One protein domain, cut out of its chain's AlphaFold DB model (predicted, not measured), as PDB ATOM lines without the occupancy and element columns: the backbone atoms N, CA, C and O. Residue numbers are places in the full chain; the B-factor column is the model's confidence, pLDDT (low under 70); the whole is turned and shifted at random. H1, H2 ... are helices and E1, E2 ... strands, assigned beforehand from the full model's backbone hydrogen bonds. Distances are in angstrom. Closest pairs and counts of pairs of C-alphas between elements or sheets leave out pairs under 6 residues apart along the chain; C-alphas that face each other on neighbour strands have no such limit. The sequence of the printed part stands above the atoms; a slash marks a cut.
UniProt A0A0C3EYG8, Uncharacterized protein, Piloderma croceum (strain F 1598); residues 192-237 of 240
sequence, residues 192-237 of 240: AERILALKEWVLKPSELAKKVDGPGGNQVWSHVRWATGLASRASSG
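AT A GLANCE: This is residues 192 to 237 of the 240 residues of an uncharacterized protein of Piloderma croceum (strain F 1598) (UniProt A0A0C3EYG8). The printed part makes a flat, folded-back loop: it leaves the short helix H1, swings out through residues 201 to 210 to a small two-stranded hairpin, E1 and E2, at the other end, and returns along the longer helix H2. The two helices run opposite ways, with their lines nearly aligned. The printed part has 46 residues, with the named elements H1, E1, E2 and H2 in that order, E1 and E2 forming an antiparallel sheet; the class is mixed, helices and strands. It is only just loose, close to compact, with a radius of gyration of the C-alphas of 11.7 A, and spans 33 by 24 by 10 A.

IN THESE COORDINATES: Find C-alpha 192 at (68.430, 97.396, 68.983); from there H1 runs through residues 192 to 200, 12.3 A long. Go on to C-alpha 211 at (81.585, 110.355, 95.271), where E1, residues 211 to 213, begins. E2 takes residues 219 to 221, and H2, residues 222 to 235, runs 19.9 A to C-alpha 235 at (65.548, 94.893, 83.949).

HOW THE PARTS SIT: Look at the hairpin E1 and E2: N 212 and O 220 are within hydrogen-bond range at 2.8 A. Next, the closest C-alphas of E1 and H2, those of Val 212 and Ser 222, are 5.8 A apart. H2, with its residues 230 to 234 alone, only just touches H1, with 3 pairs of C-alphas within 8 A; the closest are those of Leu 198 and Leu 230, 7.4 A apart. Their tilt is shallow, 10 degrees, opposite ways. H1 and E2 are apart. In H1 and H2 every O i to N i+4 pair is within hydrogen-bond range.

THE WHOLE: The farthest C-alphas, those of Ala 192 and Gly 217, are 34.2 A apart. The printed part has no cut and no long link. Look for low confidence at residues 236 to 237, under 70; the mean pLDDT of the printed part is 81.0.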
ATOM      1  N   ALA A 192      67.159  96.946  69.542       71.06
ATOM      2  CA  ALA A 192      68.430  97.396  68.983       71.06
ATOM      3  C   ALA A 192      68.907  98.732  69.580       71.06
ATOM      4  O   ALA A 192      70.043  98.818  70.038       71.06
ATOM      5  N   GLU A 193      68.036  99.737  69.656       73.19
ATOM      6  CA  GLU A 193      68.347 101.051  70.239       73.19
ATOM      7  C   GLU A 193      68.636 100.950  71.738       73.19
ATOM      8  O   GLU A 193      69.569 101.571  72.233       73.19
ATOM      9  N   ARG A 194      67.907 100.088  72.461       72.69
ATOM     10  CA  ARG A 194      68.180  99.806  73.880       72.69
ATOM     11  C   ARG A 194      69.552  99.175  74.085       72.69
ATOM     12  O   ARG A 194      70.267  99.547  75.009       72.69
ATOM     13  N   ILE A 195      69.927  98.224  73.227       75.50
ATOM     14  CA  ILE A 195      71.250  97.595  73.277       75.50
ATOM     15  C   ILE A 195      72.344  98.618  72.951       75.50
ATOM     16  O   ILE A 195      73.376  98.606  73.616       75.50
ATOM     17  N   LEU A 196      72.133  99.502  71.972       79.25
ATOM     18  CA  LEU A 196      73.080 100.577  71.660       79.25
ATOM     19  C   LEU A 196      73.225 101.555  72.830       79.25
ATOM     20  O   LEU A 196      74.342 101.777  73.281       79.25
ATOM     21  N   ALA A 197      72.121 102.016  73.416       76.56
ATOM     22  CA  ALA A 197      72.148 102.895  74.583       76.56
ATOM     23  C   ALA A 197      72.870 102.255  75.786       76.56
ATOM     24  O   ALA A 197      73.626 102.924  76.485       76.56
ATOM     25  N   LEU A 198      72.689 100.948  76.023       81.31
ATOM     26  CA  LEU A 198      73.432 100.220  77.062       81.31
ATOM     27  C   LEU A 198      74.928 100.102  76.738       81.31
ATOM     28  O   LEU A 198      75.750 100.194  77.645       81.31
ATOM     29  N   LYS A 199      75.282  99.906  75.462       79.06
ATOM     30  CA  LYS A 199      76.680  99.844  75.005       79.06
ATOM     31  C   LYS A 199      77.383 101.192  75.085       79.06
ATOM     32  O   LYS A 199      78.582 101.222  75.329       79.06
ATOM     33  N   GLU A 200      76.660 102.283  74.872       83.00
ATOM     34  CA  GLU A 200      77.185 103.645  74.973       83.00
ATOM     35  C   GLU A 200      77.275 104.119  76.424       83.00
ATOM     36  O   GLU A 200      78.092 104.984  76.747       83.00
ATOM     37  N   TRP A 201      76.488 103.524  77.326       80.94
ATOM     38  CA  TRP A 201      76.494 103.874  78.740       80.94
ATOM     39  C   TRP A 201      77.672 103.256  79.501       80.94
ATOM     40  O   TRP A 201      77.520 102.455  80.424       80.94
ATOM     41  N   VAL A 202      78.877 103.668  79.120       84.69
ATOM     42  CA  VAL A 202      80.144 103.247  79.718       84.69
ATOM     43  C   VAL A 202      80.624 104.311  80.696       84.69
ATOM     44  O   VAL A 202      80.761 105.483  80.346       84.69
ATOM     45  N   LEU A 203      80.921 103.899  81.929       84.25
ATOM     46  CA  LEU A 203      81.569 104.777  82.897       84.25
ATOM     47  C   LEU A 203      83.020 105.021  82.471       84.25
ATOM     48  O   LEU A 203      83.809 104.082  82.350       84.25
ATOM     49  N   LYS A 204      83.384 106.289  82.266       88.06
ATOM     50  CA  LYS A 204      84.757 106.649  81.904       88.06
ATOM     51  C   LYS A 204      85.712 106.334  83.063       88.06
ATOM     52  O   LYS A 204      85.365 106.588  84.219       88.06
ATOM     53  N   PRO A 205      86.953 105.889  82.792       80.38
ATOM     54  CA  PRO A 205      87.944 105.638  83.841       80.38
ATOM     55  C   PRO A 205      88.220 106.870  84.715       80.38
ATOM     56  O   PRO A 205      88.429 106.748  85.916       80.38
ATOM     57  N   SER A 206      88.151 108.069  84.127       84.19
ATOM     58  CA  SER A 206      88.323 109.351  84.823       84.19
ATOM     59  C   SER A 206      87.182 109.698  85.786       84.19
ATOM     60  O   SER A 206      87.310 110.622  86.589       84.19
ATOM     61  N   GLU A 207      86.054 108.996  85.711       79.31
ATOM     62  CA  GLU A 207      84.886 109.172  86.576       79.31
ATOM     63  C   GLU A 207      84.764 108.051  87.613       79.31
ATOM     64  O   GLU A 207      83.918 108.125  88.503       79.31
ATOM     65  N   LEU A 208      85.629 107.036  87.539       84.69
ATOM     66  CA  LEU A 208      85.675 105.928  88.481       84.69
ATOM     67  C   LEU A 208      86.057 106.417  89.887       84.69
ATOM     68  O   LEU A 208      86.841 107.348  90.050       84.69
ATOM     69  N   ALA A 209      85.495 105.770  90.911       85.44
ATOM     70  CA  ALA A 209      85.789 106.036  92.323       85.44
ATOM     71  C   ALA A 209      85.592 107.504  92.763       85.44
ATOM     72  O   ALA A 209      86.246 107.976  93.688       85.44
ATOM     73  N   LYS A 210      84.651 108.226  92.147       89.44
ATOM     74  CA  LYS A 210      84.207 109.543  92.624       89.44
ATOM     75  C   LYS A 210      82.969 109.391  93.498       89.44
ATOM     76  O   LYS A 210      82.122 108.544  93.221       89.44
ATOM     77  N   LYS A 211      82.848 110.213  94.541       88.56
ATOM     78  CA  LYS A 211      81.585 110.355  95.271       88.56
ATOM     79  C   LYS A 211      80.667 111.272  94.470       88.56
ATOM     80  O   LYS A 211      81.061 112.379  94.123       88.56
ATOM     81  N   VAL A 212      79.479 110.779  94.155       86.62
ATOM     82  CA  VAL A 212      78.426 111.488  93.422       86.62
ATOM     83  C   VAL A 212      77.142 111.440  94.231       86.62
ATOM     84  O   VAL A 212      76.915 110.495  94.987       86.62
ATOM     85  N   ASP A 213      76.283 112.437  94.059       87.12
ATOM     86  CA  ASP A 213      75.007 112.455  94.764       87.12
ATOM     87  C   ASP A 213      74.126 111.297  94.295       87.12
ATOM     88  O   ASP A 213      73.988 111.012  93.103       87.12
ATOM     89  N   GLY A 214      73.582 110.569  95.251       76.38
ATOM     90  CA  GLY A 214      72.661 109.469  95.062       76.38
ATOM     91  C   GLY A 214      71.233 109.867  95.433       76.38
ATOM     92  O   GLY A 214      70.988 110.962  95.948       76.38
ATOM     93  N   PRO A 215      70.268 108.969  95.186       70.19
ATOM     94  CA  PRO A 215      68.881 109.186  95.576       70.19
ATOM     95  C   PRO A 215      68.768 109.494  97.077       70.19
ATOM     96  O   PRO A 215      69.389 108.821  97.905       70.19
ATOM     97  N   GLY A 216      67.980 110.512  97.429       78.00
ATOM     98  CA  GLY A 216      67.755 110.904  98.824       78.00
ATOM     99  C   GLY A 216      68.895 111.695  99.475       78.00
ATOM    100  O   GLY A 216      69.009 111.677 100.694       78.00
ATOM    101  N   GLY A 217      69.750 112.362  98.688       80.56
ATOM    102  CA  GLY A 217      70.799 113.255  99.204       80.56
ATOM    103  C   GLY A 217      72.034 112.545  99.769       80.56
ATOM    104  O   GLY A 217      72.897 113.180 100.367       80.56
ATOM    105  N   ASN A 218      72.142 111.227  99.582       83.44
ATOM    106  CA  ASN A 218      73.276 110.439 100.059       83.44
ATOM    107  C   ASN A 218      74.405 110.421  99.031       83.44
ATOM    108  O   ASN A 218      74.151 110.203  97.853       83.44
ATOM    109  N   GLN A 219      75.662 110.538  99.461       88.62
ATOM    110  CA  GLN A 219      76.798 110.342  98.558       88.62
ATOM    111  C   GLN A 219      77.007 108.852  98.260       88.62
ATOM    112  O   GLN A 219      77.194 108.042  99.168       88.62
ATOM    113  N   VAL A 220      77.026 108.496  96.978       88.25
ATOM    114  CA  VAL A 220      77.246 107.135  96.473       88.25
ATOM    115  C   VAL A 220      78.469 107.137  95.559       88.25
ATOM    116  O   VAL A 220      78.780 108.130  94.906       88.25
ATOM    117  N   TRP A 221      79.205 106.030  95.498       90.81
ATOM    118  CA  TRP A 221      80.312 105.912  94.553       90.81
ATOM    119  C   TRP A 221      79.807 105.848  93.109       90.81
ATOM    120  O   TRP A 221      78.837 105.153  92.812       90.81
ATOM    121  N   SER A 222      80.505 106.517  92.194       87.94
ATOM    122  CA  SER A 222      80.149 106.602  90.774       87.94
ATOM    123  C   SER A 222      79.955 105.235  90.118       87.94
ATOM    124  O   SER A 222      78.986 105.040  89.392       87.94
ATOM    125  N   HIS A 223      80.806 104.258  90.440       88.06
ATOM    126  CA  HIS A 223      80.687 102.888  89.934       88.06
ATOM    127  C   HIS A 223      79.460 102.148  90.487       88.06
ATOM    128  O   HIS A 223      78.850 101.366  89.766       88.06
ATOM    129  N   VAL A 224      79.056 102.426  91.733       87.06
ATOM    130  CA  VAL A 224      77.833 101.863  92.329       87.06
ATOM    131  C   VAL A 224      76.605 102.488  91.675       87.06
ATOM    132  O   VAL A 224      75.731 101.762  91.215       87.06
ATOM    133  N   ARG A 225      76.563 103.822  91.549       86.50
ATOM    134  CA  ARG A 225      75.465 104.531  90.871       86.50
ATOM    135  C   ARG A 225      75.313 104.074  89.417       86.50
ATOM    136  O   ARG A 225      74.192 103.861  88.960       86.50
ATOM    137  N   TRP A 226      76.430 103.896  88.715       88.38
ATOM    138  CA  TRP A 226      76.451 103.363  87.356       88.38
ATOM    139  C   TRP A 226      75.926 101.923  87.299       88.38
ATOM    140  O   TRP A 226      75.007 101.657  86.533       88.38
ATOM    141  N   ALA A 227      76.420 101.015  88.148       86.56
ATOM    142  CA  ALA A 227      75.989  99.615  88.159       86.56
ATOM    143  C   ALA A 227      74.500  99.455  88.512       86.56
ATOM    144  O   ALA A 227      73.787  98.698  87.854       86.56
ATOM    145  N   THR A 228      74.004 100.195  89.511       83.88
ATOM    146  CA  THR A 228      72.579 100.202  89.873       83.88
ATOM    147  C   THR A 228      71.729 100.727  88.726       83.88
ATOM    148  O   THR A 228      70.725 100.116  88.371       83.88
ATOM    149  N   GLY A 229      72.156 101.824  88.101       83.00
ATOM    150  CA  GLY A 229      71.479 102.361  86.935       83.00
ATOM    151  C   GLY A 229      71.444 101.362  85.772       83.00
ATOM    152  O   GLY A 229      70.395 101.186  85.153       83.00
ATOM    153  N   LEU A 230      72.566 100.690  85.494       84.69
ATOM    154  CA  LEU A 230      72.690  99.683  84.438       84.69
ATOM    155  C   LEU A 230      71.739  98.511  84.678       84.69
ATOM    156  O   LEU A 230      71.018  98.112  83.765       84.69
ATOM    157  N   ALA A 231      71.676  98.021  85.919       80.88
ATOM    158  CA  ALA A 231      70.750  96.972  86.320       80.88
ATOM    159  C   ALA A 231      69.287  97.389  86.105       80.88
ATOM    160  O   ALA A 231      68.534  96.640  85.486       80.88
ATOM    161  N   SER A 232      68.898  98.598  86.528       78.06
ATOM    162  CA  SER A 232      67.529  99.104  86.344       78.06
ATOM    163  C   SER A 232      67.131  99.226  84.870       78.06
ATOM    164  O   SER A 232      66.012  98.869  84.505       78.06
ATOM    165  N   ARG A 233      68.046  99.692  84.007       76.31
ATOM    166  CA  ARG A 233      67.793  99.821  82.560       76.31
ATOM    167  C   ARG A 233      67.771  98.477  81.831       76.31
ATOM    168  O   ARG A 233      67.065  98.334  80.835       76.31
ATOM    169  N   ALA A 234      68.529  97.493  82.314       76.25
ATOM    170  CA  ALA A 234      68.500  96.135  81.782       76.25
ATOM    171  C   ALA A 234      67.214  95.393  82.191       76.25
ATOM    172  O   ALA A 234      66.608  94.712  81.364       76.25
ATOM    173  N   SER A 235      66.752  95.561  83.437       71.12
ATOM    174  CA  SER A 235      65.548  94.893  83.949       71.12
ATOM    175  C   SER A 235      64.249  95.445  83.364       71.12
ATOM    176  O   SER A 235      63.317  94.681  83.125       71.12
ATOM    177  N   SER A 236      64.180  96.745  83.057       60.50
ATOM    178  CA  SER A 236      63.000  97.357  82.425       60.50
ATOM    179  C   SER A 236      62.724  96.844  81.002       60.50
ATOM    180  O   SER A 236      61.704  97.185  80.416       60.50
ATOM    181  N   GLY A 237      63.622  96.036  80.424       53.09
ATOM    182  CA  GLY A 237      63.442  95.413  79.116       53.09
ATOM    183  C   GLY A 237      62.940  93.967  79.126       53.09
ATOM    184  O   GLY A 237      62.717  93.438  78.040       53.09
TER     185      GLY A 237